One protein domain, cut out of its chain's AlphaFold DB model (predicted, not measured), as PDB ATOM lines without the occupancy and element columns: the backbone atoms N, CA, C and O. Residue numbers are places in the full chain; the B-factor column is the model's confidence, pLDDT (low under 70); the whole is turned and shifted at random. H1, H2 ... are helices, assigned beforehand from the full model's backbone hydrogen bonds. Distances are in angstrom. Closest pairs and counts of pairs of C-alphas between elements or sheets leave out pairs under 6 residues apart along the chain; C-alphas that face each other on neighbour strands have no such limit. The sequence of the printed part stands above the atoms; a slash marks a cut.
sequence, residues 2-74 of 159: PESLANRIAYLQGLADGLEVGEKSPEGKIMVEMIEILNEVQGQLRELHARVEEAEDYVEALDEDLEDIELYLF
ATOM      1  N   PRO A   2      -3.531  27.836  20.705       62.59
ATOM      2  CA  PRO A   2      -2.474  27.960  19.680       62.59
ATOM      3  C   PRO A   2      -1.663  26.678  19.398       62.59
ATOM      4  O   PRO A   2      -1.188  26.499  18.277       62.59
ATOM      5  N   GLU A   3      -1.539  25.747  20.353       66.81
ATOM      6  CA  GLU A   3      -0.829  24.468  20.131       66.81
ATOM      7  C   GLU A   3      -1.502  23.570  19.084       66.81
ATOM      8  O   GLU A   3      -0.830  22.930  18.277       66.81
ATOM      9  N   SER A   4      -2.837  23.570  19.045       84.25
ATOM     10  CA  SER A   4      -3.623  22.848  18.036       84.25
ATOM     11  C   SER A   4      -3.298  23.327  16.617       84.25
ATOM     12  O   SER A   4      -3.163  22.515  15.700       84.25
ATOM     13  N   LEU A   5      -3.118  24.639  16.434       88.31
ATOM     14  CA  LEU A   5      -2.801  25.224  15.134       88.31
ATOM     15  C   LEU A   5      -1.379  24.869  14.689       88.31
ATOM     16  O   LEU A   5      -1.199  24.414  13.562       88.31
ATOM     17  N   ALA A   6      -0.393  24.989  15.583       89.38
ATOM     18  CA  ALA A   6       0.990  24.621  15.282       89.38
ATOM     19  C   ALA A   6       1.130  23.138  14.906       89.38
ATOM     20  O   ALA A   6       1.769  22.814  13.910       89.38
ATOM     21  N   ASN A   7       0.461  22.237  15.636       92.25
ATOM     22  CA  ASN A   7       0.473  20.803  15.329       92.25
ATOM     23  C   ASN A   7      -0.131  20.499  13.951       92.25
ATOM     24  O   ASN A   7       0.356  19.630  13.228       92.25
ATOM     25  N   ARG A   8      -1.184  21.226  13.561       93.94
ATOM     26  CA  ARG A   8      -1.817  21.075  12.244       93.94
ATOM     27  C   ARG A   8      -0.936  21.611  11.117       93.94
ATOM     28  O   ARG A   8      -0.869  20.965  10.076       93.94
ATOM     29  N   ILE A   9      -0.257  22.740  11.319       93.88
ATOM     30  CA  ILE A   9       0.690  23.297  10.340       93.88
ATOM     31  C   ILE A   9       1.891  22.360  10.172       93.88
ATOM     32  O   ILE A   9       2.209  21.997   9.044       93.88
ATOM     33  N   ALA A  10       2.474  21.866  11.268       93.19
ATOM     34  CA  ALA A  10       3.574  20.901  11.226       93.19
ATOM     35  C   ALA A  10       3.180  19.591  10.517       93.19
ATOM     36  O   ALA A  10       3.956  19.034   9.740       93.19
ATOM     37  N   TYR A  11       1.948  19.115  10.730       94.88
ATOM     38  CA  TYR A  11       1.409  17.973   9.990       94.88
ATOM     39  C   TYR A  11       1.296  18.259   8.483       94.88
ATOM     40  O   TYR A  11       1.648  17.401   7.676       94.88
ATOM     41  N   LEU A  12       0.833  19.452   8.091       94.56
ATOM     42  CA  LEU A  12       0.746  19.852   6.682       94.56
ATOM     43  C   LEU A  12       2.126  19.992   6.032       94.56
ATOM     44  O   LEU A  12       2.281  19.538   4.902       94.56
ATOM     45  N   GLN A  13       3.116  20.547   6.739       94.31
ATOM     46  CA  GLN A  13       4.509  20.602   6.280       94.31
ATOM     47  C   GLN A  13       5.049  19.194   6.022       94.31
ATOM     48  O   GLN A  13       5.444  18.879   4.904       94.31
ATOM     49  N   GLY A  14       4.946  18.296   7.009       94.56
ATOM     50  CA  GLY A  14       5.416  16.918   6.858       94.56
ATOM     51  C   GLY A  14       4.688  16.141   5.754       94.56
ATOM     52  O   GLY A  14       5.296  15.324   5.060       94.56
ATOM     53  N   LEU A  15       3.393  16.402   5.554       94.75
ATOM     54  CA  LEU A  15       2.624  15.808   4.462       94.75
ATOM     55  C   LEU A  15       3.051  16.357   3.092       94.75
ATOM     56  O   LEU A  15       3.153  15.583   2.142       94.75
ATOM     57  N   ALA A  16       3.291  17.666   2.983       93.56
ATOM     58  CA  ALA A  16       3.745  18.310   1.753       93.56
ATOM     59  C   ALA A  16       5.141  17.818   1.340       93.56
ATOM     60  O   ALA A  16       5.343  17.500   0.164       93.56
ATOM     61  N   ASP A  17       6.043  17.664   2.312       92.38
ATOM     62  CA  ASP A  17       7.390  17.120   2.122       92.38
ATOM     63  C   ASP A  17       7.343  15.648   1.708       92.38
ATOM     64  O   ASP A  17       7.918  15.260   0.691       92.38
ATOM     65  N   GLY A  18       6.594  14.816   2.442       92.31
ATOM     66  CA  GLY A  18       6.485  13.382   2.156       92.31
ATOM     67  C   GLY A  18       5.807  13.063   0.819       92.31
ATOM     68  O   GLY A  18       5.995  11.979   0.267       92.31
ATOM     69  N   LEU A  19       5.013  13.995   0.289       92.56
ATOM     70  CA  LEU A  19       4.384  13.893  -1.023       92.56
ATOM     71  C   LEU A  19       5.148  14.644  -2.118       92.56
ATOM     72  O   LEU A  19       4.656  14.646  -3.247       92.56
ATOM     73  N   GLU A  20       6.296  15.264  -1.834       91.38
ATOM     74  CA  GLU A  20       7.088  16.047  -2.798       91.38
ATOM     75  C   GLU A  20       6.228  17.087  -3.550       91.38
ATOM     76  O   GLU A  20       6.356  17.290  -4.760       91.38
ATOM     77  N   VAL A  21       5.270  17.718  -2.854       90.75
ATOM     78  CA  VAL A  21       4.250  18.581  -3.481       90.75
ATOM     79  C   VAL A  21       4.896  19.752  -4.220       90.75
ATOM     80  O   VAL A  21       4.520  20.038  -5.357       90.75
ATOM     81  N   GLY A  22       5.914  20.377  -3.624       86.31
ATOM     82  CA  GLY A  22       6.638  21.507  -4.216       86.31
ATOM     83  C   GLY A  22       7.425  21.168  -5.490       86.31
ATOM     84  O   GLY A  22       7.689  22.051  -6.307       86.31
ATOM     85  N   GLU A  23       7.773  19.900  -5.713       88.94
ATOM     86  CA  GLU A  23       8.553  19.479  -6.886       88.94
ATOM     87  C   GLU A  23       7.669  19.073  -8.074       88.94
ATOM     88  O   GLU A  23       8.118  19.075  -9.223       88.94
ATOM     89  N   LYS A  24       6.391  18.766  -7.819       83.00
ATOM     90  CA  LYS A  24       5.469  18.189  -8.807       83.00
ATOM     91  C   LYS A  24       4.860  19.200  -9.770       83.00
ATOM     92  O   LYS A  24       4.628  18.855 -10.929       83.00
ATOM     93  N   SER A  25       4.561  20.419  -9.320       93.12
ATOM     94  CA  SER A  25       3.936  21.435 -10.174       93.12
ATOM     95  C   SER A  25       4.126  22.868  -9.651       93.12
ATOM     96  O   SER A  25       4.461  23.062  -8.480       93.12
ATOM     97  N   PRO A  26       3.904  23.897 -10.494       92.31
ATOM     98  CA  PRO A  26       3.889  25.294 -10.058       92.31
ATOM     99  C   PRO A  26       2.870  25.565  -8.942       92.31
ATOM    100  O   PRO A  26       3.162  26.309  -8.011       92.31
ATOM    101  N   GLU A  27       1.698  24.931  -8.999       92.50
ATOM    102  CA  GLU A  27       0.664  25.027  -7.964       92.50
ATOM    103  C   GLU A  27       1.139  24.410  -6.644       92.50
ATOM    104  O   GLU A  27       0.850  24.943  -5.577       92.50
ATOM    105  N   GLY A  28       1.910  23.321  -6.706       93.50
ATOM    106  CA  GLY A  28       2.498  22.691  -5.529       93.50
ATOM    107  C   GLY A  28       3.501  23.586  -4.802       93.50
ATOM    108  O   GLY A  28       3.495  23.632  -3.575       93.50
ATOM    109  N   LYS A  29       4.297  24.372  -5.539       93.25
ATOM    110  CA  LYS A  29       5.188  25.389  -4.947       93.25
ATOM    111  C   LYS A  29       4.408  26.461  -4.198       93.25
ATOM    112  O   LYS A  29       4.777  26.812  -3.088       93.25
ATOM    113  N   ILE A  30       3.302  26.930  -4.780       95.19
ATOM    114  CA  ILE A  30       2.420  27.905  -4.124       95.19
ATOM    115  C   ILE A  30       1.863  27.326  -2.818       95.19
ATOM    116  O   ILE A  30       1.833  28.026  -1.814       95.19
ATOM    117  N   MET A  31       1.452  26.053  -2.799       93.75
ATOM    118  CA  MET A  31       0.944  25.424  -1.573       93.75
ATOM    119  C   MET A  31       2.002  25.325  -0.471       93.75
ATOM    120  O   MET A  31       1.668  25.564   0.686       93.75
ATOM    121  N   VAL A  32       3.252  24.988  -0.810       94.69
ATOM    122  CA  VAL A  32       4.357  24.950   0.165       94.69
ATOM    123  C   VAL A  32       4.582  26.337   0.765       94.69
ATOM    124  O   VAL A  32       4.543  26.476   1.984       94.69
ATOM    125  N   GLU A  33       4.670  27.370  -0.072       96.00
ATOM    126  CA  GLU A  33       4.823  28.755   0.395       96.00
ATOM    127  C   GLU A  33       3.650  29.221   1.267       96.00
ATOM    128  O   GLU A  33       3.834  29.873   2.291       96.00
ATOM    129  N   MET A  34       2.415  28.838   0.927       95.69
ATOM    130  CA  MET A  34       1.257  29.133   1.776       95.69
ATOM    131  C   MET A  34       1.375  28.489   3.162       95.69
ATOM    132  O   MET A  34       0.975  29.098   4.152       95.69
ATOM    133  N   ILE A  35       1.897  27.262   3.248       95.00
ATOM    134  CA  ILE A  35       2.101  26.571   4.526       95.00
ATOM    135  C   ILE A  35       3.198  27.270   5.346       95.00
ATOM    136  O   ILE A  35       3.046  27.395   6.563       95.00
ATOM    137  N   GLU A  36       4.261  27.760   4.707       95.00
ATOM    138  CA  GLU A  36       5.318  28.536   5.368       95.00
ATOM    139  C   GLU A  36       4.792  29.862   5.925       95.00
ATOM    140  O   GLU A  36       4.962  30.133   7.114       95.00
ATOM    141  N   ILE A  37       4.040  30.626   5.128       96.69
ATOM    142  CA  ILE A  37       3.397  31.869   5.582       96.69
ATOM    143  C   ILE A  37       2.465  31.596   6.770       96.69
ATOM    144  O   ILE A  37       2.461  32.340   7.748       96.69
ATOM    145  N   LEU A  38       1.682  30.510   6.729       95.12
ATOM    146  CA  LEU A  38       0.823  30.128   7.855       95.12
ATOM    147  C   LEU A  38       1.630  29.842   9.127       95.12
ATOM    148  O   LEU A  38       1.165  30.167  10.219       95.12
ATOM    149  N   ASN A  39       2.820  29.253   9.003       94.25
ATOM    150  CA  ASN A  39       3.712  29.009  10.131       94.25
ATOM    151  C   ASN A  39       4.260  30.319  10.723       94.25
ATOM    152  O   ASN A  39       4.280  30.477  11.943       94.25
ATOM    153  N   GLU A  40       4.639  31.280   9.882       95.81
ATOM    154  CA  GLU A  40       5.075  32.608  10.335       95.81
ATOM    155  C   GLU A  40       3.949  33.364  11.051       95.81
ATOM    156  O   GLU A  40       4.147  33.859  12.163       95.81
ATOM    157  N   VAL A  41       2.743  33.374  10.473       94.81
ATOM    158  CA  VAL A  41       1.550  33.985  11.085       94.81
ATOM    159  C   VAL A  41       1.236  33.336  12.433       94.81
ATOM    160  O   VAL A  41       0.906  34.021  13.399       94.81
ATOM    161  N   GLN A  42       1.368  32.011  12.532       94.06
ATOM    162  CA  GLN A  42       1.181  31.283  13.783       94.06
ATOM    163  C   GLN A  42       2.205  31.709  14.849       94.06
ATOM    164  O   GLN A  42       1.838  31.841  16.021       94.06
ATOM    165  N   GLY A  43       3.460  31.941  14.455       92.19
ATOM    166  CA  GLY A  43       4.513  32.454  15.331       92.19
ATOM    167  C   GLY A  43       4.202  33.856  15.851       92.19
ATOM    168  O   GLY A  43       4.197  34.070  17.061       92.19
ATOM    169  N   GLN A  44       3.841  34.777  14.956       95.81
ATOM    170  CA  GLN A  44       3.451  36.144  15.320       95.81
ATOM    171  C   GLN A  44       2.218  36.172  16.230       95.81
ATOM    172  O   GLN A  44       2.168  36.943  17.182       95.81
ATOM    173  N   LEU A  45       1.238  35.296  15.989       94.00
ATOM    174  CA  LEU A  45       0.043  35.202  16.827       94.00
ATOM    175  C   LEU A  45       0.373  34.746  18.256       94.00
ATOM    176  O   LEU A  45      -0.264  35.205  19.199       94.00
ATOM    177  N   ARG A  46       1.358  33.854  18.434       91.88
ATOM    178  CA  ARG A  46       1.827  33.449  19.771       91.88
ATOM    179  C   ARG A  46       2.492  34.603  20.507       91.88
ATOM    180  O   ARG A  46       2.214  34.790  21.683       91.88
ATOM    181  N   GLU A  47       3.353  35.348  19.824       94.69
ATOM    182  CA  GLU A  47       4.002  36.526  20.404       94.69
ATOM    183  C   GLU A  47       2.967  37.582  20.806       94.69
ATOM    184  O   GLU A  47       3.016  38.107  21.914       94.69
ATOM    185  N   LEU A  48       1.987  37.841  19.938       96.44
ATOM    186  CA  LEU A  48       0.898  38.764  20.232       96.44
ATOM    187  C   LEU A  48       0.076  38.302  21.436       96.44
ATOM    188  O   LEU A  48      -0.215  39.112  22.303       96.44
ATOM    189  N   HIS A  49      -0.257  37.012  21.524       94.62
ATOM    190  CA  HIS A  49      -0.988  36.477  22.673       94.62
ATOM    191  C   HIS A  49      -0.206  36.640  23.981       94.62
ATOM    192  O   HIS A  49      -0.799  37.041  24.973       94.62
ATOM    193  N   ALA A  50       1.106  36.391  23.979       94.75
ATOM    194  CA  ALA A  50       1.936  36.581  25.168       94.75
ATOM    195  C   ALA A  50       1.977  38.052  25.614       94.75
ATOM    196  O   ALA A  50       1.917  38.341  26.801       94.75
ATOM    197  N   ARG A  51       2.030  38.991  24.662       97.56
ATOM    198  CA  ARG A  51       1.967  40.429  24.961       97.56
ATOM    199  C   ARG A  51       0.601  40.876  25.478       97.56
ATOM    200  O   ARG A  51       0.541  41.840  26.226       97.56
ATOM    201  N   VAL A  52      -0.476  40.226  25.035       97.38
ATOM    202  CA  VAL A  52      -1.827  40.479  25.556       97.38
ATOM    203  C   VAL A  52      -1.943  39.964  26.984       97.38
ATOM    204  O   VAL A  52      -2.402  40.721  27.821       97.38
ATOM    205  N   GLU A  53      -1.461  38.753  27.273       96.69
ATOM    206  CA  GLU A  53      -1.418  38.229  28.650       96.69
ATOM    207  C   GLU A  53      -0.614  39.163  29.570       96.69
ATOM    208  O   GLU A  53      -1.090  39.540  30.630       96.69
ATOM    209  N   GLU A  54       0.556  39.642  29.132       97.56
ATOM    210  CA  GLU A  54       1.340  40.615  29.908       97.56
ATOM    211  C   GLU A  54       0.582  41.940  30.128       97.56
ATOM    212  O   GLU A  54       0.677  42.552  31.187       97.56
ATOM    213  N   ALA A  55      -0.173  42.407  29.129       97.88
ATOM    214  CA  ALA A  55      -0.989  43.609  29.259       97.88
ATOM    215  C   ALA A  55      -2.173  43.411  30.216       97.88
ATOM    216  O   ALA A  55      -2.496  44.335  30.954       97.88
ATOM    217  N   GLU A  56      -2.796  42.232  30.208       97.75
ATOM    218  CA  GLU A  56      -3.838  41.853  31.168       97.75
ATOM    219  C   GLU A  56      -3.279  41.885  32.598       97.75
ATOM    220  O   GLU A  56      -3.882  42.531  33.450       97.75
ATOM    221  N   ASP A  57      -2.081  41.328  32.826       97.50
ATOM    222  CA  ASP A  57      -1.403  41.379  34.129       97.50
ATOM    223  C   ASP A  57      -1.136  42.829  34.589       97.50
ATOM    224  O   ASP A  57      -1.320  43.162  35.759       97.50
ATOM    225  N   TYR A  58      -0.709  43.723  33.684       97.25
ATOM    226  CA  TYR A  58      -0.519  45.141  34.029       97.25
ATOM    227  C   TYR A  58      -1.832  45.846  34.367       97.25
ATOM    228  O   TYR A  58      -1.841  46.711  35.237       97.25
ATOM    229  N   VAL A  59      -2.921  45.527  33.665       97.75
ATOM    230  CA  VAL A  59      -4.236  46.119  33.937       97.75
ATOM    231  C   VAL A  59      -4.769  45.638  35.282       97.75
ATOM    232  O   VAL A  59      -5.275  46.458  36.034       97.75
ATOM    233  N   GLU A  60      -4.601  44.358  35.613       96.94
ATOM    234  CA  GLU A  60      -4.975  43.819  36.927       96.94
ATOM    235  C   GLU A  60      -4.166  44.478  38.055       96.94
ATOM    236  O   GLU A  60      -4.733  44.862  39.072       96.94
ATOM    237  N   ALA A  61      -2.866  44.711  37.849       96.81
ATOM    238  CA  ALA A  61      -2.045  45.439  38.818       96.81
ATOM    239  C   ALA A  61      -2.486  46.904  38.999       96.81
ATOM    240  O   ALA A  61      -2.451  47.424  40.109       96.81
ATOM    241  N   LEU A  62      -2.896  47.575  37.917       96.81
ATOM    242  CA  LEU A  62      -3.438  48.934  38.007       96.81
ATOM    243  C   LEU A  62      -4.780  48.967  38.744       96.81
ATOM    244  O   LEU A  62      -5.020  49.918  39.475       96.81
ATOM    245  N   ASP A  63      -5.635  47.966  38.541       95.19
ATOM    246  CA  ASP A  63      -6.920  47.838  39.240       95.19
ATOM    247  C   ASP A  63      -6.707  47.683  40.757       95.19
ATOM    248  O   ASP A  63      -7.308  48.415  41.535       95.19
ATOM    249  N   GLU A  64      -5.762  46.830  41.174       93.50
ATOM    250  CA  GLU A  64      -5.372  46.664  42.586       93.50
ATOM    251  C   GLU A  64      -4.804  47.966  43.186       93.50
ATOM    252  O   GLU A  64      -5.181  48.371  44.286       93.50
ATOM    253  N   ASP A  65      -3.930  48.668  42.456       94.62
ATOM    254  CA  ASP A  65      -3.382  49.956  42.904       94.62
ATOM    255  C   ASP A  65      -4.475  51.041  43.033       94.62
ATOM    256  O   ASP A  65      -4.385  51.922  43.894       94.62
ATOM    257  N   LEU A  66      -5.491  51.017  42.160       92.62
ATOM    258  CA  LEU A  66      -6.622  51.943  42.218       92.62
ATOM    259  C   LEU A  66      -7.549  51.624  43.394       92.62
ATOM    260  O   LEU A  66      -7.954  52.563  44.075       92.62
ATOM    261  N   GLU A  67      -7.797  50.347  43.698       88.44
ATOM    262  CA  GLU A  67      -8.579  49.918  44.869       88.44
ATOM    263  C   GLU A  67      -8.013  50.520  46.170       88.44
ATOM    264  O   GLU A  67      -8.751  51.061  46.998       88.44
ATOM    265  N   ASP A  68      -6.686  50.521  46.326       87.94
ATOM    266  CA  ASP A  68      -6.009  51.123  47.481       87.94
ATOM    267  C   ASP A  68      -6.244  52.645  47.584       87.94
ATOM    268  O   ASP A  68      -6.382  53.194  48.685       87.94
ATOM    269  N   ILE A  69      -6.269  53.350  46.446       88.25
ATOM    270  CA  ILE A  69      -6.532  54.797  46.390       88.25
ATOM    271  C   ILE A  69      -7.998  55.081  46.706       88.25
ATOM    272  O   ILE A  69      -8.291  56.003  47.470       88.25
ATOM    273  N   GLU A  70      -8.905  54.299  46.132       83.94
ATOM    274  CA  GLU A  70     -10.338  54.422  46.355       83.94
ATOM    275  C   GLU A  70     -10.667  54.228  47.840       83.94
ATOM    276  O   GLU A  70     -11.315  55.087  48.432       83.94
ATOM    277  N   LEU A  71     -10.100  53.207  48.488       82.94
ATOM    278  CA  LEU A  71     -10.256  52.978  49.929       82.94
ATOM    279  C   LEU A  71      -9.646  54.097  50.796       82.94
ATOM    280  O   LEU A  71     -10.073  54.321  51.929       82.94
ATOM    281  N   TYR A  72      -8.611  54.785  50.307       84.75
ATOM    282  CA  TYR A  72      -8.016  55.916  51.021       84.75
ATOM    283  C   TYR A  72      -8.864  57.192  50.924       84.75
ATOM    284  O   TYR A  72      -8.876  57.986  51.867       84.75
ATOM    285  N   LEU A  73      -9.526  57.418  49.786       83.31
ATOM    286  CA  LEU A  73     -10.310  58.626  49.522       83.31
ATOM    287  C   LEU A  73     -11.767  58.501  49.982       83.31
ATOM    288  O   LEU A  73     -12.325  59.480  50.478       83.31
ATOM    289  N   PHE A  74     -12.361  57.319  49.843       79.38
ATOM    290  CA  PHE A  74     -13.742  57.039  50.209       79.38
ATOM    291  C   PHE A  74     -13.764  56.223  51.509       79.38
ATOM    292  O   PHE A  74     -13.294  55.091  51.563       79.38
TER     293      PHE A  74
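This is residues 2 to 74 of the 159 residues of an uncharacterized protein of Brevibacillus brevis (UniProt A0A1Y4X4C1). One very long helix, H3, makes the length of a thin rod, and a shorter helix, H1, lies side by side with residues 32 to 46 of it, running the opposite way. The chain turns from H1 to H3 through the four-residue helix H2, while residues 50 to 74, of which 50 to 73 belong to H3, stick out alone. The printed part has 73 residues, with three named helices in the order H1, H2, H3 and no named strand; its class is all helix. It is extended, with a radius of gyration of the C-alphas of 22.1 A and spans of 73 by 18 by 10 A.

H1, residues 2 to 18, touches H3, residues 26 to 73, with residues 32 to 46 of H3 alone. Their closest C-alphas, those of Ile 9 and Asn 39, are 6.5 A apart. The two run opposite ways at a shallow tilt of 12 degrees. H2, residues 21 to 24, is close to H1 but not clearly touching; the closest C-alphas, those of Ala 16 and Gly 22, are 7.4 A apart. H2 touches H3 with residues 28 to 32 of H3 alone, and the closest C-alphas, those of Gly 22 and Lys 29, are 4.2 A apart. Every O i to N i+4 pair is within hydrogen-bond range in H1 and H3; H2 is too short for such a pair, and its 1 O i to N i+3 pair is within range.

H1 begins at C-alpha 2, (-2.474, 27.960, 19.680), and is 24.5 A long from first to last C-alpha. H2 is 5.5 A long. H3 runs 69.7 A from C-alpha 26 at (3.889, 25.294, -10.058) to C-alpha 73 at (-10.310, 58.626, 49.522).

The two C-alphas farthest apart, those of Lys 24 and Phe 74, are 73.2 A apart. The printed part has no cut, and both links are tight. The mean pLDDT of the printed part is 92.1; residues 2 to 3 are under 70.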